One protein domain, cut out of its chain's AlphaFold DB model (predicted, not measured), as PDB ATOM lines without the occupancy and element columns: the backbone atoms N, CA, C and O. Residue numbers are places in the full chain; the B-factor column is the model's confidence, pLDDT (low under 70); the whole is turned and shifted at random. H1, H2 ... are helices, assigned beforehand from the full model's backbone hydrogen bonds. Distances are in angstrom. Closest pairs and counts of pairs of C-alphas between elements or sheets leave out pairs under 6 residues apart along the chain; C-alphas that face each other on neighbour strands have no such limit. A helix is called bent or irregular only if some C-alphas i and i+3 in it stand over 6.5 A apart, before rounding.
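What this domain is: This is residues 2 to 82 and 104 to 157 of the 398 residues of the protein "Ion_trans domain-containing protein" of Reticulomyxa filosa (UniProt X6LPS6). Two helical hairpins, H1 with H2 and H5 with the bent H6, pack together as a long body, and H4 sticks out beyond one end as a free arm. The printed part has 135 residues, with six named helices and no named strand: all helix. It is loose, radius of gyration of the C-alphas 19.7 A, spanning 69 by 30 by 18 A.

Where its parts are: H1, residues 2 to 17, begins at C-alpha 2 (-8.342, 29.566, 42.405). H2, residues 25 to 50, measures 37.7 A; H3 is residues 52 to 56, H4 65 to 79. H5, residues 106 to 132, measures 38.5 A. H6, residues 138 to 156, one helix by its hydrogen bonds, is bent: C-alphas 145 and 148 are 7.2 A apart. Its arms are H6a, 138 to 145, and H6b, 148 to 156, ending at C-alpha 156 (-15.963, 30.478, 34.298).

How they stand to each other: Hairpin H1 and H2 touch at a shallow tilt of 30 degrees, closest C-alphas Gly 7 and Ala 35, 4.6 A. H2 touches H5 with residues 40 to 44 alone, closest C-alphas Leu 40 and Ala 120, 6.3 A. H3 touches H5, closest C-alphas Val 56 and Arg 114, 5.7 A. H4 touches no helix. Every O i to N i+4 pair is within hydrogen-bond range in H2, H3, H4, H5 and H6a; H1 has 9 of 12, H6b 4 of 5.

The domain as a whole: Residues 83 to 103 are not printed; C-alphas 82 and 104 are 29.5 A apart. Of the links printed whole, none is long. Residues under pLDDT 70 include 74 to 82.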
ATOM      1  N   PHE A   2      -8.137  30.225  41.100       78.88
ATOM      2  CA  PHE A   2      -8.342  29.566  42.405       78.88
ATOM      3  C   PHE A   2      -9.722  28.892  42.572       78.88
ATOM      4  O   PHE A   2      -9.811  27.693  42.796       78.88
ATOM      5  N   VAL A   3     -10.807  29.633  42.341       78.69
ATOM      6  CA  VAL A   3     -12.195  29.134  42.479       78.69
ATOM      7  C   VAL A   3     -12.509  27.954  41.559       78.69
ATOM      8  O   VAL A   3     -13.297  27.080  41.904       78.69
ATOM      9  N   PHE A   4     -11.876  27.900  40.388       80.75
ATOM     10  CA  PHE A   4     -12.062  26.780  39.477       80.75
ATOM     11  C   PHE A   4     -11.480  25.492  40.075       80.75
ATOM     12  O   PHE A   4     -12.169  24.480  40.115       80.75
ATOM     13  N   TRP A   5     -10.258  25.557  40.604       83.81
ATOM     14  CA  TRP A   5      -9.550  24.401  41.159       83.81
ATOM     15  C   TRP A   5     -10.086  23.932  42.510       83.81
ATOM     16  O   TRP A   5     -10.114  22.733  42.753       83.81
ATOM     17  N   PHE A   6     -10.522  24.854  43.370       84.94
ATOM     18  CA  PHE A   6     -10.940  24.524  44.740       84.94
ATOM     19  C   PHE A   6     -12.457  24.520  44.948       84.94
ATOM     20  O   PHE A   6     -12.940  23.929  45.905       84.94
ATOM     21  N   GLY A   7     -13.216  25.158  44.056       83.06
ATOM     22  CA  GLY A   7     -14.675  25.199  44.125       83.06
ATOM     23  C   GLY A   7     -15.338  24.321  43.069       83.06
ATOM     24  O   GLY A   7     -16.170  23.485  43.391       83.06
ATOM     25  N   VAL A   8     -15.015  24.517  41.791       85.31
ATOM     26  CA  VAL A   8     -15.773  23.882  40.696       85.31
ATOM     27  C   VAL A   8     -15.292  22.469  40.386       85.31
ATOM     28  O   VAL A   8     -16.105  21.554  40.288       85.31
ATOM     29  N   LEU A   9     -13.983  22.270  40.264       86.12
ATOM     30  CA  LEU A   9     -13.403  20.978  39.902       86.12
ATOM     31  C   LEU A   9     -13.682  19.877  40.945       86.12
ATOM     32  O   LEU A   9     -14.094  18.792  40.532       86.12
ATOM     33  N   PRO A  10     -13.579  20.126  42.268       87.31
ATOM     34  CA  PRO A  10     -13.922  19.124  43.274       87.31
ATOM     35  C   PRO A  10     -15.407  18.754  43.236       87.31
ATOM     36  O   PRO A  10     -15.743  17.586  43.379       87.31
ATOM     37  N   ALA A  11     -16.295  19.718  42.972       85.94
ATOM     38  CA  ALA A  11     -17.724  19.448  42.837       85.94
ATOM     39  C   ALA A  11     -18.084  18.675  41.556       85.94
ATOM     40  O   ALA A  11     -18.993  17.855  41.571       85.94
ATOM     41  N   LEU A  12     -17.381  18.900  40.444       86.44
ATOM     42  CA  LEU A  12     -17.555  18.080  39.239       86.44
ATOM     43  C   LEU A  12     -17.106  16.638  39.472       86.44
ATOM     44  O   LEU A  12     -17.749  15.693  39.008       86.44
ATOM     45  N   PHE A  13     -16.012  16.474  40.212       86.75
ATOM     46  CA  PHE A  13     -15.500  15.166  40.579       86.75
ATOM     47  C   PHE A  13     -16.469  14.434  41.509       86.75
ATOM     48  O   PHE A  13     -16.741  13.259  41.286       86.75
ATOM     49  N   THR A  14     -17.066  15.126  42.487       87.12
ATOM     50  CA  THR A  14     -18.051  14.500  43.374       87.12
ATOM     51  C   THR A  14     -19.299  14.051  42.622       87.12
ATOM     52  O   THR A  14     -19.696  12.902  42.784       87.12
ATOM     53  N   VAL A  15     -19.853  14.885  41.727       83.94
ATOM     54  CA  VAL A  15     -20.981  14.500  40.850       83.94
ATOM     55  C   VAL A  15     -20.668  13.226  40.072       83.94
ATOM     56  O   VAL A  15     -21.483  12.309  40.034       83.94
ATOM     57  N   SER A  16     -19.474  13.167  39.483       83.81
ATOM     58  CA  SER A  16     -19.056  12.058  38.620       83.81
ATOM     59  C   SER A  16     -18.789  10.763  39.382       83.81
ATOM     60  O   SER A  16     -18.732   9.715  38.758       83.81
ATOM     61  N   LEU A  17     -18.591  10.832  40.701       85.06
ATOM     62  CA  LEU A  17     -18.272   9.686  41.550       85.06
ATOM     63  C   LEU A  17     -19.467   9.150  42.339       85.06
ATOM     64  O   LEU A  17     -19.372   8.060  42.906       85.06
ATOM     65  N   TYR A  18     -20.593   9.870  42.389       81.44
ATOM     66  CA  TYR A  18     -21.813   9.298  42.950       81.44
ATOM     67  C   TYR A  18     -22.174   8.037  42.153       81.44
ATOM     68  O   TYR A  18     -22.185   8.055  40.929       81.44
ATOM     69  N   GLN A  19     -22.483   6.946  42.859       78.44
ATOM     70  CA  GLN A  19     -22.820   5.634  42.281       78.44
ATOM     71  C   GLN A  19     -21.652   4.831  41.688       78.44
ATOM     72  O   GLN A  19     -21.880   3.717  41.223       78.44
ATOM     73  N   LEU A  20     -20.405   5.300  41.810       78.25
ATOM     74  CA  LEU A  20     -19.227   4.454  41.601       78.25
ATOM     75  C   LEU A  20     -18.785   3.796  42.918       78.25
ATOM     76  O   LEU A  20     -18.440   4.462  43.895       78.25
ATOM     77  N   ALA A  21     -18.784   2.461  42.947       70.81
ATOM     78  CA  ALA A  21     -18.168   1.690  44.028       70.81
ATOM     79  C   ALA A  21     -16.640   1.927  44.038       70.81
ATOM     80  O   ALA A  21     -16.072   2.042  42.950       70.81
ATOM     81  N   PRO A  22     -15.928   1.978  45.192       64.50
ATOM     82  CA  PRO A  22     -16.320   1.717  46.584       64.50
ATOM     83  C   PRO A  22     -16.249   2.969  47.500       64.50
ATOM     84  O   PRO A  22     -15.841   2.871  48.659       64.50
ATOM     85  N   LEU A  23     -16.576   4.170  47.007       71.06
ATOM     86  CA  LEU A  23     -16.455   5.382  47.830       71.06
ATOM     87  C   LEU A  23     -17.574   5.509  48.877       71.06
ATOM     88  O   LEU A  23     -18.754   5.302  48.602       71.06
ATOM     89  N   GLN A  24     -17.198   5.932  50.086       79.19
ATOM     90  CA  GLN A  24     -18.149   6.267  51.144       79.19
ATOM     91  C   GLN A  24     -18.926   7.544  50.787       79.19
ATOM     92  O   GLN A  24     -18.351   8.627  50.669       79.19
ATOM     93  N   TRP A  25     -20.253   7.431  50.695       80.62
ATOM     94  CA  TRP A  25     -21.169   8.532  50.363       80.62
ATOM     95  C   TRP A  25     -21.013   9.764  51.262       80.62
ATOM     96  O   TRP A  25     -21.114  10.889  50.787       80.62
ATOM     97  N   LYS A  26     -20.693   9.554  52.546       82.69
ATOM     98  CA  LYS A  26     -20.484  10.632  53.527       82.69
ATOM     99  C   LYS A  26     -19.295  11.528  53.174       82.69
ATOM    100  O   LYS A  26     -19.378  12.742  53.328       82.69
ATOM    101  N   THR A  27     -18.207  10.944  52.676       85.88
ATOM    102  CA  THR A  27     -17.017  11.696  52.252       85.88
ATOM    103  C   THR A  27     -17.327  12.535  51.019       85.88
ATOM    104  O   THR A  27     -16.922  13.690  50.929       85.88
ATOM    105  N   LEU A  28     -18.100  11.974  50.089       86.94
ATOM    106  CA  LEU A  28     -18.512  12.659  48.871       86.94
ATOM    107  C   LEU A  28     -19.439  13.845  49.167       86.94
ATOM    108  O   LEU A  28     -19.221  14.940  48.651       86.94
ATOM    109  N   ASP A  29     -20.402  13.643  50.070       87.44
ATOM    110  CA  ASP A  29     -21.305  14.689  50.553       87.44
ATOM    111  C   ASP A  29     -20.527  15.808  51.275       87.44
ATOM    112  O   ASP A  29     -20.780  16.989  51.037       87.44
ATOM    113  N   ALA A  30     -19.512  15.469  52.079       88.25
ATOM    114  CA  ALA A  30     -18.650  16.457  52.733       88.25
ATOM    115  C   ALA A  30     -17.852  17.309  51.728       88.25
ATOM    116  O   ALA A  30     -17.780  18.531  51.869       88.25
ATOM    117  N   VAL A  31     -17.288  16.690  50.683       90.06
ATOM    118  CA  VAL A  31     -16.574  17.418  49.618       90.06
ATOM    119  C   VAL A  31     -17.541  18.286  48.802       90.06
ATOM    120  O   VAL A  31     -17.192  19.411  48.443       90.06
ATOM    121  N   ALA A  32     -18.766  17.813  48.545       89.31
ATOM    122  CA  ALA A  32     -19.798  18.598  47.868       89.31
ATOM    123  C   ALA A  32     -20.204  19.840  48.682       89.31
ATOM    124  O   ALA A  32     -20.270  20.936  48.126       89.31
ATOM    125  N   ILE A  33     -20.395  19.698  49.998       90.50
ATOM    126  CA  ILE A  33     -20.678  20.820  50.908       90.50
ATOM    127  C   ILE A  33     -19.503  21.801  50.942       90.50
ATOM    128  O   ILE A  33     -19.713  23.005  50.809       90.50
ATOM    129  N   TYR A  34     -18.266  21.309  51.059       92.50
ATOM    130  CA  TYR A  34     -17.069  22.152  51.013       92.50
ATOM    131  C   TYR A  34     -17.023  22.990  49.729       92.50
ATOM    132  O   TYR A  34     -16.908  24.217  49.776       92.50
ATOM    133  N   ALA A  35     -17.175  22.338  48.576       90.94
ATOM    134  CA  ALA A  35     -17.154  23.000  47.282       90.94
ATOM    135  C   ALA A  35     -18.291  24.025  47.146       90.94
ATOM    136  O   ALA A  35     -18.073  25.131  46.641       90.94
ATOM    137  N   PHE A  36     -19.491  23.698  47.630       91.69
ATOM    138  CA  PHE A  36     -20.624  24.618  47.672       91.69
ATOM    139  C   PHE A  36     -20.306  25.867  48.505       91.69
ATOM    140  O   PHE A  36     -20.451  26.983  48.007       91.69
ATOM    141  N   VAL A  37     -19.792  25.697  49.727       92.00
ATOM    142  CA  VAL A  37     -19.451  26.804  50.636       92.00
ATOM    143  C   VAL A  37     -18.363  27.702  50.047       92.00
ATOM    144  O   VAL A  37     -18.512  28.922  50.069       92.00
ATOM    145  N   VAL A  38     -17.304  27.137  49.458       91.62
ATOM    146  CA  VAL A  38     -16.244  27.921  48.793       91.62
ATOM    147  C   VAL A  38     -16.819  28.778  47.664       91.62
ATOM    148  O   VAL A  38     -16.481  29.957  47.540       91.62
ATOM    149  N   ASN A  39     -17.708  28.210  46.845       89.69
ATOM    150  CA  ASN A  39     -18.357  28.950  45.765       89.69
ATOM    151  C   ASN A  39     -19.292  30.044  46.293       89.69
ATOM    152  O   ASN A  39     -19.292  31.147  45.744       89.69
ATOM    153  N   LEU A  40     -20.049  29.743  47.350       91.38
ATOM    154  CA  LEU A  40     -20.965  30.669  48.003       91.38
ATOM    155  C   LEU A  40     -20.200  31.869  48.571       91.38
ATOM    156  O   LEU A  40     -20.450  32.999  48.161       91.38
ATOM    157  N   ILE A  41     -19.218  31.625  49.444       91.94
ATOM    158  CA  ILE A  41     -18.401  32.672  50.078       91.94
ATOM    159  C   ILE A  41     -17.848  33.609  49.019       91.94
ATOM    160  O   ILE A  41     -17.932  34.823  49.147       91.94
ATOM    161  N   GLU A  42     -17.324  33.055  47.937       90.94
ATOM    162  CA  GLU A  42     -16.695  33.861  46.916       90.94
ATOM    163  C   GLU A  42     -17.677  34.783  46.166       90.94
ATOM    164  O   GLU A  42     -17.355  35.951  45.934       90.94
ATOM    165  N   ILE A  43     -18.892  34.311  45.861       89.81
ATOM    166  CA  ILE A  43     -19.943  35.129  45.233       89.81
ATOM    167  C   ILE A  43     -20.389  36.247  46.181       89.81
ATOM    168  O   ILE A  43     -20.472  37.407  45.771       89.81
ATOM    169  N   TYR A  44     -20.634  35.924  47.451       91.62
ATOM    170  CA  TYR A  44     -21.086  36.909  48.435       91.62
ATOM    171  C   TYR A  44     -19.987  37.915  48.794       91.62
ATOM    172  O   TYR A  44     -20.280  39.103  48.914       91.62
ATOM    173  N   VAL A  45     -18.720  37.495  48.869       92.50
ATOM    174  CA  VAL A  45     -17.576  38.398  49.067       92.50
ATOM    175  C   VAL A  45     -17.420  39.337  47.876       92.50
ATOM    176  O   VAL A  45     -17.248  40.535  48.079       92.50
ATOM    177  N   ARG A  46     -17.545  38.856  46.629       88.88
ATOM    178  CA  ARG A  46     -17.570  39.756  45.461       88.88
ATOM    179  C   ARG A  46     -18.735  40.744  45.548       88.88
ATOM    180  O   ARG A  46     -18.528  41.933  45.323       88.88
ATOM    181  N   CYS A  47     -19.938  40.271  45.873       90.31
ATOM    182  CA  CYS A  47     -21.121  41.121  46.022       90.31
ATOM    183  C   CYS A  47     -20.907  42.208  47.089       90.31
ATOM    184  O   CYS A  47     -21.237  43.371  46.865       90.31
ATOM    185  N   TYR A  48     -20.274  41.850  48.208       90.88
ATOM    186  CA  TYR A  48     -19.915  42.772  49.278       90.88
ATOM    187  C   TYR A  48     -18.856  43.794  48.837       90.88
ATOM    188  O   TYR A  48     -19.073  44.994  48.971       90.88
ATOM    189  N   VAL A  49     -17.744  43.341  48.245       88.06
ATOM    190  CA  VAL A  49     -16.622  44.203  47.821       88.06
ATOM    191  C   VAL A  49     -17.034  45.193  46.732       88.06
ATOM    192  O   VAL A  49     -16.605  46.344  46.746       88.06
ATOM    193  N   PHE A  50     -17.859  44.769  45.771       83.56
ATOM    194  CA  PHE A  50     -18.353  45.665  44.723       83.56
ATOM    195  C   PHE A  50     -19.512  46.554  45.189       83.56
ATOM    196  O   PHE A  50     -19.752  47.587  44.563       83.56
ATOM    197  N   GLY A  51     -20.209  46.166  46.258       86.12
ATOM    198  CA  GLY A  51     -21.513  46.694  46.637       86.12
ATOM    199  C   GLY A  51     -22.634  46.066  45.803       86.12
ATOM    200  O   GLY A  51     -22.509  45.907  44.587       86.12
ATOM    201  N   TYR A  52     -23.761  45.743  46.447       88.50
ATOM    202  CA  TYR A  52     -24.875  45.011  45.826       88.50
ATOM    203  C   TYR A  52     -25.372  45.651  44.519       88.50
ATOM    204  O   TYR A  52     -25.465  44.978  43.492       88.50
ATOM    205  N   LEU A  53     -25.626  46.965  44.531       87.12
ATOM    206  CA  LEU A  53     -26.155  47.690  43.370       87.12
ATOM    207  C   LEU A  53     -25.224  47.602  42.159       87.12
ATOM    208  O   LEU A  53     -25.676  47.376  41.042       87.12
ATOM    209  N   ARG A  54     -23.914  47.719  42.378       85.88
ATOM    210  CA  ARG A  54     -22.911  47.649  41.312       85.88
ATOM    211  C   ARG A  54     -22.610  46.220  40.879       85.88
ATOM    212  O   ARG A  54     -22.285  45.986  39.717       85.88
ATOM    213  N   PHE A  55     -22.725  45.260  41.793       86.94
ATOM    214  CA  PHE A  55     -22.595  43.844  41.475       86.94
ATOM    215  C   PHE A  55     -23.726  43.373  40.549       86.94
ATOM    216  O   PHE A  55     -23.465  42.648  39.584       86.94
ATOM    217  N   VAL A  56     -24.958  43.825  40.818       87.44
ATOM    218  CA  VAL A  56     -26.166  43.509  40.042       87.44
ATOM    219  C   VAL A  56     -26.321  44.396  38.811       87.44
ATOM    220  O   VAL A  56     -26.908  43.948  37.831       87.44
ATOM    221  N   ASP A  57     -25.831  45.631  38.806       86.75
ATOM    222  CA  ASP A  57     -25.933  46.534  37.659       86.75
ATOM    223  C   ASP A  57     -24.642  47.328  37.451       86.75
ATOM    224  O   ASP A  57     -24.504  48.480  37.847       86.75
ATOM    225  N   MET A  58     -23.662  46.699  36.804       83.19
ATOM    226  CA  MET A  58     -22.365  47.326  36.551       83.19
ATOM    227  C   MET A  58     -22.411  48.318  35.381       83.19
ATOM    228  O   MET A  58     -21.464  49.076  35.185       83.19
ATOM    229  N   VAL A  59     -23.475  48.284  34.570       81.06
ATOM    230  CA  VAL A  59     -23.623  49.130  33.378       81.06
ATOM    231  C   VAL A  59     -24.062  50.534  33.774       81.06
ATOM    232  O   VAL A  59     -23.464  51.502  33.308       81.06
ATOM    233  N   ASN A  60     -25.063  50.637  34.650       82.62
ATOM    234  CA  ASN A  60     -25.640  51.924  35.040       82.62
ATOM    235  C   ASN A  60     -24.930  52.577  36.236       82.62
ATOM    236  O   ASN A  60     -25.203  53.732  36.554       82.62
ATOM    237  N   GLN A  61     -24.030  51.855  36.906       83.06
ATOM    238  CA  GLN A  61     -23.311  52.359  38.075       83.06
ATOM    239  C   GLN A  61     -21.952  52.965  37.693       83.06
ATOM    240  O   GLN A  61     -21.258  52.432  36.816       83.06
ATOM    241  N   PRO A  62     -21.539  54.064  38.352       78.88
ATOM    242  CA  PRO A  62     -20.246  54.678  38.106       78.88
ATOM    243  C   PRO A  62     -19.099  53.740  38.499       78.88
ATOM    244  O   PRO A  62     -19.223  52.867  39.365       78.88
ATOM    245  N   ASP A  63     -17.949  53.941  37.860       74.88
ATOM    246  CA  ASP A  63     -16.725  53.243  38.237       74.88
ATOM    247  C   ASP A  63     -16.319  53.596  39.677       74.88
ATOM    248  O   ASP A  63     -16.612  54.689  40.155       74.88
ATOM    249  N   PRO A  64     -15.622  52.707  40.391       78.12
ATOM    250  CA  PRO A  64     -15.118  52.984  41.718       78.12
ATOM    251  C   PRO A  64     -14.045  54.059  41.593       78.12
ATOM    252  O   PRO A  64     -13.326  54.108  40.592       78.12
ATOM    253  N   LEU A  65     -13.909  54.879  42.632       75.38
ATOM    254  CA  LEU A  65     -13.003  56.028  42.640       75.38
ATOM    255  C   LEU A  65     -11.589  55.670  42.165       75.38
ATOM    256  O   LEU A  65     -11.019  56.393  41.359       75.38
ATOM    257  N   LEU A  66     -11.065  54.502  42.549       76.00
ATOM    258  CA  LEU A  66      -9.747  54.033  42.109       76.00
ATOM    259  C   LEU A  66      -9.623  53.899  40.578       76.00
ATOM    260  O   LEU A  66      -8.604  54.278  40.009       76.00
ATOM    261  N   ILE A  67     -10.652  53.368  39.907       73.25
ATOM    262  CA  ILE A  67     -10.670  53.211  38.444       73.25
ATOM    263  C   ILE A  67     -10.921  54.560  37.763       73.25
ATOM    264  O   ILE A  67     -10.390  54.815  36.687       73.25
ATOM    265  N   GLN A  68     -11.720  55.436  38.374       74.25
ATOM    266  CA  GLN A  68     -11.920  56.788  37.849       74.25
ATOM    267  C   GLN A  68     -10.610  57.582  37.868       74.25
ATOM    268  O   GLN A  68     -10.220  58.125  36.837       74.25
ATOM    269  N   VAL A  69      -9.896  57.562  38.997       75.69
ATOM    270  CA  VAL A  69      -8.593  58.218  39.168       75.69
ATOM    271  C   VAL A  69      -7.552  57.611  38.232       75.69
ATOM    272  O   VAL A  69      -6.836  58.350  37.564       75.69
ATOM    273  N   SER A  70      -7.490  56.282  38.098       74.62
ATOM    274  CA  SER A  70      -6.544  55.659  37.164       74.62
ATOM    275  C   SER A  70      -6.843  56.018  35.706       74.62
ATOM    276  O   SER A  70      -5.921  56.329  34.956       74.62
ATOM    277  N   ASN A  71      -8.119  56.037  35.305       69.69
ATOM    278  CA  ASN A  71      -8.533  56.468  33.972       69.69
ATOM    279  C   ASN A  71      -8.228  57.948  33.728       69.69
ATOM    280  O   ASN A  71      -7.931  58.317  32.595       69.69
ATOM    281  N   GLN A  72      -8.324  58.789  34.755       71.69
ATOM    282  CA  GLN A  72      -7.976  60.200  34.666       71.69
ATOM    283  C   GLN A  72      -6.463  60.380  34.484       71.69
ATOM    284  O   GLN A  72      -6.056  60.969  33.487       71.69
ATOM    285  N   ILE A  73      -5.641  59.758  35.338       72.75
ATOM    286  CA  ILE A  73      -4.170  59.762  35.224       72.75
ATOM    287  C   ILE A  73      -3.728  59.236  33.856       72.75
ATOM    288  O   ILE A  73      -2.805  59.764  33.242       72.75
ATOM    289  N   TRP A  74      -4.373  58.179  33.358       66.19
ATOM    290  CA  TRP A  74      -4.042  57.605  32.057       66.19
ATOM    291  C   TRP A  74      -4.397  58.548  30.900       66.19
ATOM    292  O   TRP A  74      -3.622  58.660  29.953       66.19
ATOM    293  N   ARG A  75      -5.527  59.264  30.979       65.88
ATOM    294  CA  ARG A  75      -5.895  60.293  29.990       65.88
ATOM    295  C   ARG A  75      -4.941  61.483  30.015       65.88
ATOM    296  O   ARG A  75      -4.573  61.959  28.947       65.88
ATOM    297  N   GLU A  76      -4.542  61.930  31.201       65.75
ATOM    298  CA  GLU A  76      -3.568  63.011  31.381       65.75
ATOM    299  C   GLU A  76      -2.205  62.614  30.797       65.75
ATOM    300  O   GLU A  76      -1.634  63.354  30.001       65.75
ATOM    301  N   ARG A  77      -1.744  61.383  31.062       62.53
ATOM    302  CA  ARG A  77      -0.456  60.866  30.574       62.53
ATOM    303  C   ARG A  77      -0.403  60.616  29.062       62.53
ATOM    304  O   ARG A  77       0.671  60.625  28.486       62.53
ATOM    305  N   ILE A  78      -1.537  60.394  28.396       56.19
ATOM    306  CA  ILE A  78      -1.598  60.323  26.919       56.19
ATOM    307  C   ILE A  78      -1.532  61.718  26.280       56.19
ATOM    308  O   ILE A  78      -1.196  61.844  25.101       56.19
ATOM    309  N   GLY A  79      -1.843  62.762  27.053       49.31
ATOM    310  CA  GLY A  79      -1.710  64.155  26.638       49.31
ATOM    311  C   GLY A  79      -0.267  64.667  26.617       49.31
ATOM    312  O   GLY A  79       0.006  65.617  25.890       49.31
ATOM    313  N   GLU A  80       0.649  64.034  27.353       46.41
ATOM    314  CA  GLU A  80       2.070  64.391  27.404       46.41
ATOM    315  C   GLU A  80       2.904  63.394  26.586       46.41
ATOM    316  O   GLU A  80       3.073  62.235  26.954       46.41
ATOM    317  N   SER A  81       3.416  63.843  25.439       46.56
ATOM    318  CA  SER A  81       4.494  63.149  24.725       46.56
ATOM    319  C   SER A  81       5.831  63.475  25.404       46.56
ATOM    320  O   SER A  81       6.128  64.662  25.573       46.56
ATOM    321  N   ASP A  82       6.665  62.475  25.711       51.97
ATOM    322  CA  ASP A  82       8.032  62.648  26.257       51.97
ATOM    323  C   ASP A  82       8.973  63.451  25.320       51.97
ATOM    324  O   ASP A  82      10.079  63.836  25.689       51.97
ATOM    325  N   TRP A 104     -13.381  43.133  30.064       61.97
ATOM    326  CA  TRP A 104     -14.214  43.844  31.037       61.97
ATOM    327  C   TRP A 104     -15.505  44.408  30.439       61.97
ATOM    328  O   TRP A 104     -15.906  45.536  30.722       61.97
ATOM    329  N   ASP A 105     -16.170  43.635  29.589       74.12
ATOM    330  CA  ASP A 105     -17.483  44.033  29.085       74.12
ATOM    331  C   ASP A 105     -18.505  44.012  30.232       74.12
ATOM    332  O   ASP A 105     -18.926  42.949  30.703       74.12
ATOM    333  N   ARG A 106     -18.874  45.209  30.699       76.50
ATOM    334  CA  ARG A 106     -19.745  45.416  31.863       76.50
ATOM    335  C   ARG A 106     -21.072  44.702  31.711       76.50
ATOM    336  O   ARG A 106     -21.560  44.139  32.686       76.50
ATOM    337  N   GLN A 107     -21.632  44.673  30.502       76.62
ATOM    338  CA  GLN A 107     -22.896  43.995  30.253       76.62
ATOM    339  C   GLN A 107     -22.740  42.493  30.507       76.62
ATOM    340  O   GLN A 107     -23.545  41.903  31.224       76.62
ATOM    341  N   ARG A 108     -21.648  41.888  30.021       75.56
ATOM    342  CA  ARG A 108     -21.357  40.464  30.250       75.56
ATOM    343  C   ARG A 108     -21.169  40.128  31.721       75.56
ATOM    344  O   ARG A 108     -21.758  39.161  32.197       75.56
ATOM    345  N   LEU A 109     -20.368  40.916  32.436       78.94
ATOM    346  CA  LEU A 109     -20.109  40.679  33.857       78.94
ATOM    347  C   LEU A 109     -21.377  40.847  34.698       78.94
ATOM    348  O   LEU A 109     -21.633  40.025  35.570       78.94
ATOM    349  N   THR A 110     -22.191  41.859  34.398       83.69
ATOM    350  CA  THR A 110     -23.469  42.100  35.081       83.69
ATOM    351  C   THR A 110     -24.392  40.886  34.970       83.69
ATOM    352  O   THR A 110     -24.949  40.435  35.969       83.69
ATOM    353  N   TRP A 111     -24.514  40.303  33.774       80.50
ATOM    354  CA  TRP A 111     -25.347  39.119  33.564       80.50
ATOM    355  C   TRP A 111     -24.833  37.885  34.296       80.50
ATOM    356  O   TRP A 111     -25.607  37.208  34.970       80.50
ATOM    357  N   VAL A 112     -23.530  37.611  34.200       83.62
ATOM    358  CA  VAL A 112     -22.905  36.489  34.912       83.62
ATOM    359  C   VAL A 112     -23.132  36.618  36.417       83.62
ATOM    360  O   VAL A 112     -23.576  35.664  37.049       83.62
ATOM    361  N   ASN A 113     -22.915  37.809  36.973       88.25
ATOM    362  CA  ASN A 113     -23.112  38.085  38.392       88.25
ATOM    363  C   ASN A 113     -24.563  37.861  38.838       88.25
ATOM    364  O   ASN A 113     -24.787  37.244  39.877       88.25
ATOM    365  N   ARG A 114     -25.552  38.317  38.054       87.75
ATOM    366  CA  ARG A 114     -26.982  38.102  38.349       87.75
ATOM    367  C   ARG A 114     -27.340  36.621  38.404       87.75
ATOM    368  O   ARG A 114     -28.007  36.197  39.342       87.75
ATOM    369  N   ILE A 115     -26.892  35.848  37.414       85.69
ATOM    370  CA  ILE A 115     -27.179  34.410  37.325       85.69
ATOM    371  C   ILE A 115     -26.495  33.660  38.470       85.69
ATOM    372  O   ILE A 115     -27.151  32.876  39.153       85.69
ATOM    373  N   GLU A 116     -25.204  33.922  38.709       89.25
ATOM    374  CA  GLU A 116     -24.448  33.297  39.802       89.25
ATOM    375  C   GLU A 116     -25.096  33.596  41.160       89.25
ATOM    376  O   GLU A 116     -25.288  32.679  41.958       89.25
ATOM    377  N   LEU A 117     -25.492  34.849  41.410       91.25
ATOM    378  CA  LEU A 117     -26.124  35.246  42.668       91.25
ATOM    379  C   LEU A 117     -27.501  34.614  42.859       91.25
ATOM    380  O   LEU A 117     -27.793  34.131  43.951       91.25
ATOM    381  N   TRP A 118     -28.329  34.592  41.811       91.12
ATOM    382  CA  TRP A 118     -29.675  34.027  41.885       91.12
ATOM    383  C   TRP A 118     -29.630  32.532  42.213       91.12
ATOM    384  O   TRP A 118     -30.238  32.102  43.193       91.12
ATOM    385  N   TRP A 119     -28.833  31.752  41.474       90.94
ATOM    386  CA  TRP A 119     -28.680  30.318  41.739       90.94
ATOM    387  C   TRP A 119     -28.035  30.031  43.094       90.94
ATOM    388  O   TRP A 119     -28.474  29.115  43.787       90.94
ATOM    389  N   ALA A 120     -27.035  30.818  43.502       91.44
ATOM    390  CA  ALA A 120     -26.414  30.679  44.816       91.44
ATOM    391  C   ALA A 120     -27.410  30.941  45.957       91.44
ATOM    392  O   ALA A 120     -27.460  30.166  46.907       91.44
ATOM    393  N   SER A 121     -28.236  31.986  45.846       91.75
ATOM    394  CA  SER A 121     -29.249  32.324  46.855       91.75
ATOM    395  C   SER A 121     -30.370  31.284  46.927       91.75
ATOM    396  O   SER A 121     -30.701  30.828  48.017       91.75
ATOM    397  N   VAL A 122     -30.921  30.862  45.783       93.25
ATOM    398  CA  VAL A 122     -31.972  29.826  45.736       93.25
ATOM    399  C   VAL A 122     -31.450  28.509  46.310       93.25
ATOM    400  O   VAL A 122     -32.099  27.898  47.157       93.25
ATOM    401  N   SER A 123     -30.246  28.102  45.907       92.62
ATOM    402  CA  SER A 123     -29.625  26.890  46.426       92.62
ATOM    403  C   SER A 123     -29.349  26.973  47.925       92.62
ATOM    404  O   SER A 123     -29.538  25.977  48.613       92.62
ATOM    405  N   LEU A 124     -28.911  28.126  48.440       93.31
ATOM    406  CA  LEU A 124     -28.678  28.313  49.871       93.31
ATOM    407  C   LEU A 124     -29.973  28.131  50.668       93.31
ATOM    408  O   LEU A 124     -29.978  27.391  51.648       93.31
ATOM    409  N   ILE A 125     -31.069  28.752  50.223       93.06
ATOM    410  CA  ILE A 125     -32.376  28.654  50.886       93.06
ATOM    411  C   ILE A 125     -32.845  27.199  50.938       93.06
ATOM    412  O   ILE A 125     -33.254  26.723  51.994       93.06
ATOM    413  N   ILE A 126     -32.758  26.478  49.818       91.81
ATOM    414  CA  ILE A 126     -33.257  25.102  49.739       91.81
ATOM    415  C   ILE A 126     -32.370  24.140  50.533       91.81
ATOM    416  O   ILE A 126     -32.894  23.299  51.255       91.81
ATOM    417  N   VAL A 127     -31.042  24.284  50.466       91.38
ATOM    418  CA  VAL A 127     -30.116  23.471  51.272       91.38
ATOM    419  C   VAL A 127     -30.385  23.677  52.763       91.38
ATOM    420  O   VAL A 127     -30.507  22.701  53.495       91.38
ATOM    421  N   VAL A 128     -30.548  24.925  53.212       91.12
ATOM    422  CA  VAL A 128     -30.876  25.229  54.613       91.12
ATOM    423  C   VAL A 128     -32.237  24.647  55.003       91.12
ATOM    424  O   VAL A 128     -32.344  24.020  56.051       91.12
ATOM    425  N   ALA A 129     -33.260  24.781  54.156       90.94
ATOM    426  CA  ALA A 129     -34.583  24.215  54.420       90.94
ATOM    427  C   ALA A 129     -34.551  22.683  54.553       90.94
ATOM    428  O   ALA A 129     -35.146  22.135  55.477       90.94
ATOM    429  N   VAL A 130     -33.816  21.996  53.673       88.94
ATOM    430  CA  VAL A 130     -33.658  20.532  53.704       88.94
ATOM    431  C   VAL A 130     -32.906  20.072  54.955       88.94
ATOM    432  O   VAL A 130     -33.266  19.045  55.526       88.94
ATOM    433  N   LEU A 131     -31.898  20.836  55.400       86.25
ATOM    434  CA  LEU A 131     -31.153  20.554  56.632       86.25
ATOM    435  C   LEU A 131     -32.001  20.768  57.894       86.25
ATOM    436  O   LEU A 131     -31.860  20.010  58.845       86.25
ATOM    437  N   ILE A 132     -32.880  21.776  57.909       88.44
ATOM    438  CA  ILE A 132     -33.783  22.041  59.043       88.44
ATOM    439  C   ILE A 132     -34.898  20.996  59.119       88.44
ATOM    440  O   ILE A 132     -35.274  20.576  60.208       88.44
ATOM    441  N   ALA A 133     -35.437  20.581  57.972       86.12
ATOM    442  CA  ALA A 133     -36.557  19.648  57.908       86.12
ATOM    443  C   ALA A 133     -36.179  18.187  58.228       86.12
ATOM    444  O   ALA A 133     -37.059  17.333  58.159       86.12
ATOM    445  N   ASP A 134     -34.896  17.901  58.508       74.69
ATOM    446  CA  ASP A 134     -34.313  16.559  58.715       74.69
ATOM    447  C   ASP A 134     -34.898  15.507  57.758       74.69
ATOM    448  O   ASP A 134     -35.318  14.405  58.120       74.69
ATOM    449  N   SER A 135     -35.036  15.912  56.494       67.81
ATOM    450  CA  SER A 135     -35.739  15.108  55.503       67.81
ATOM    451  C   SER A 135     -34.807  14.033  54.942       67.81
ATOM    452  O   SER A 135     -33.675  14.315  54.549       67.81
ATOM    453  N   SER A 136     -35.308  12.804  54.798       68.75
ATOM    454  CA  SER A 136     -34.596  11.660  54.193       68.75
ATOM    455  C   SER A 136     -34.265  11.836  52.696       68.75
ATOM    456  O   SER A 136     -33.760  10.925  52.035       68.75
ATOM    457  N   GLN A 137     -34.522  13.018  52.133       76.31
ATOM    458  CA  GLN A 137     -34.367  13.349  50.720       76.31
ATOM    459  C   GLN A 137     -32.928  13.778  50.388       76.31
ATOM    460  O   GLN A 137     -32.681  14.855  49.842       76.31
ATOM    461  N   HIS A 138     -31.954  12.900  50.645       80.00
ATOM    462  CA  HIS A 138     -30.539  13.141  50.318       80.00
ATOM    463  C   HIS A 138     -30.299  13.424  48.822       80.00
ATOM    464  O   HIS A 138     -29.353  14.120  48.464       80.00
ATOM    465  N   SER A 139     -31.172  12.920  47.942       84.12
ATOM    466  CA  SER A 139     -31.153  13.222  46.504       84.12
ATOM    467  C   SER A 139     -31.346  14.715  46.220       84.12
ATOM    468  O   SER A 139     -30.574  15.290  45.450       84.12
ATOM    469  N   LEU A 140     -32.323  15.358  46.870       84.19
ATOM    470  CA  LEU A 140     -32.588  16.781  46.663       84.19
ATOM    471  C   LEU A 140     -31.460  17.639  47.223       84.19
ATOM    472  O   LEU A 140     -31.019  18.569  46.552       84.19
ATOM    473  N   LEU A 141     -30.942  17.301  48.408       86.94
ATOM    474  CA  LEU A 141     -29.802  18.009  48.994       86.94
ATOM    475  C   LEU A 141     -28.610  18.038  48.024       86.94
ATOM    476  O   LEU A 141     -28.073  19.104  47.727       86.94
ATOM    477  N   ARG A 142     -28.238  16.870  47.488       88.00
ATOM    478  CA  ARG A 142     -27.131  16.726  46.529       88.00
ATOM    479  C   ARG A 142     -27.382  17.520  45.253       88.00
ATOM    480  O   ARG A 142     -26.493  18.231  44.795       88.00
ATOM    481  N   PHE A 143     -28.594  17.444  44.708       88.56
ATOM    482  CA  PHE A 143     -28.972  18.197  43.515       88.56
ATOM    483  C   PHE A 143     -28.743  19.702  43.695       88.56
ATOM    484  O   PHE A 143     -28.092  20.336  42.862       88.56
ATOM    485  N   TRP A 144     -29.214  20.265  44.809       90.94
ATOM    486  CA  TRP A 144     -29.085  21.696  45.064       90.94
ATOM    487  C   TRP A 144     -27.639  22.109  45.356       90.94
ATOM    488  O   TRP A 144     -27.185  23.095  44.783       90.94
ATOM    489  N   LEU A 145     -26.856  21.313  46.094       90.19
ATOM    490  CA  LEU A 145     -25.425  21.583  46.320       90.19
ATOM    491  C   LEU A 145     -24.618  21.747  45.014       90.19
ATOM    492  O   LEU A 145     -23.669  22.533  44.966       90.19
ATOM    493  N   HIS A 146     -24.997  21.042  43.945       89.44
ATOM    494  CA  HIS A 146     -24.299  21.092  42.656       89.44
ATOM    495  C   HIS A 146     -24.830  22.151  41.679       89.44
ATOM    496  O   HIS A 146     -24.139  22.480  40.711       89.44
ATOM    497  N   MET A 147     -26.007  22.735  41.921       87.44
ATOM    498  CA  MET A 147     -26.623  23.677  40.979       87.44
ATOM    499  C   MET A 147     -25.802  24.951  40.723       87.44
ATOM    500  O   MET A 147     -25.561  25.286  39.558       87.44
ATOM    501  N   PRO A 148     -25.279  25.651  41.748       85.56
ATOM    502  CA  PRO A 148     -24.410  26.802  41.517       85.56
ATOM    503  C   PRO A 148     -23.154  26.412  40.736       85.56
ATOM    504  O   PRO A 148     -22.742  27.134  39.833       85.56
ATOM    505  N   VAL A 149     -22.580  25.239  41.011       82.56
ATOM    506  CA  VAL A 149     -21.388  24.738  40.311       82.56
ATOM    507  C   VAL A 149     -21.668  24.544  38.824       82.56
ATOM    508  O   VAL A 149     -20.865  25.000  38.009       82.56
ATOM    509  N   LEU A 150     -22.811  23.950  38.463       81.75
ATOM    510  CA  LEU A 150     -23.225  23.776  37.068       81.75
ATOM    511  C   LEU A 150     -23.212  25.115  36.327       81.75
ATOM    512  O   LEU A 150     -22.609  25.233  35.261       81.75
ATOM    513  N   THR A 151     -23.807  26.153  36.919       80.88
ATOM    514  CA  THR A 151     -23.808  27.485  36.296       80.88
ATOM    515  C   THR A 151     -22.395  28.044  36.142       80.88
ATOM    516  O   THR A 151     -22.059  28.597  35.093       80.88
ATOM    517  N   ARG A 152     -21.518  27.803  37.124       81.12
ATOM    518  CA  ARG A 152     -20.126  28.258  37.092       81.12
ATOM    519  C   ARG A 152     -19.277  27.577  36.034       81.12
ATOM    520  O   ARG A 152     -18.351  28.198  35.523       81.12
ATOM    521  N   VAL A 153     -19.581  26.346  35.641       81.88
ATOM    522  CA  VAL A 153     -18.894  25.705  34.506       81.88
ATOM    523  C   VAL A 153     -19.107  26.514  33.224       81.88
ATOM    524  O   VAL A 153     -18.162  26.768  32.472       81.88
ATOM    525  N   PHE A 154     -20.332  26.994  33.007       74.25
ATOM    526  CA  PHE A 154     -20.675  27.811  31.846       74.25
ATOM    527  C   PHE A 154     -20.162  29.250  31.963       74.25
ATOM    528  O   PHE A 154     -19.759  29.839  30.957       74.25
ATOM    529  N   THR A 155     -20.124  29.813  33.175       76.00
ATOM    530  CA  THR A 155     -19.679  31.194  33.388       76.00
ATOM    531  C   THR A 155     -18.191  31.341  33.672       76.00
ATOM    532  O   THR A 155     -17.709  32.455  33.565       76.00
ATOM    533  N   LEU A 156     -17.405  30.319  34.023       73.75
ATOM    534  CA  LEU A 156     -15.963  30.478  34.298       73.75
ATOM    535  C   LEU A 156     -15.103  30.399  33.036       73.75
ATOM    536  O   LEU A 156     -14.103  31.112  32.936       73.75
ATOM    537  N   LEU A 157     -15.505  29.592  32.056       73.12
ATOM    538  CA  LEU A 157     -14.783  29.448  30.796       73.12
ATOM    539  C   LEU A 157     -15.052  30.656  29.889       73.12
ATOM    540  O   LEU A 157     -16.171  30.865  29.430       73.12
TER     541      LEU A 157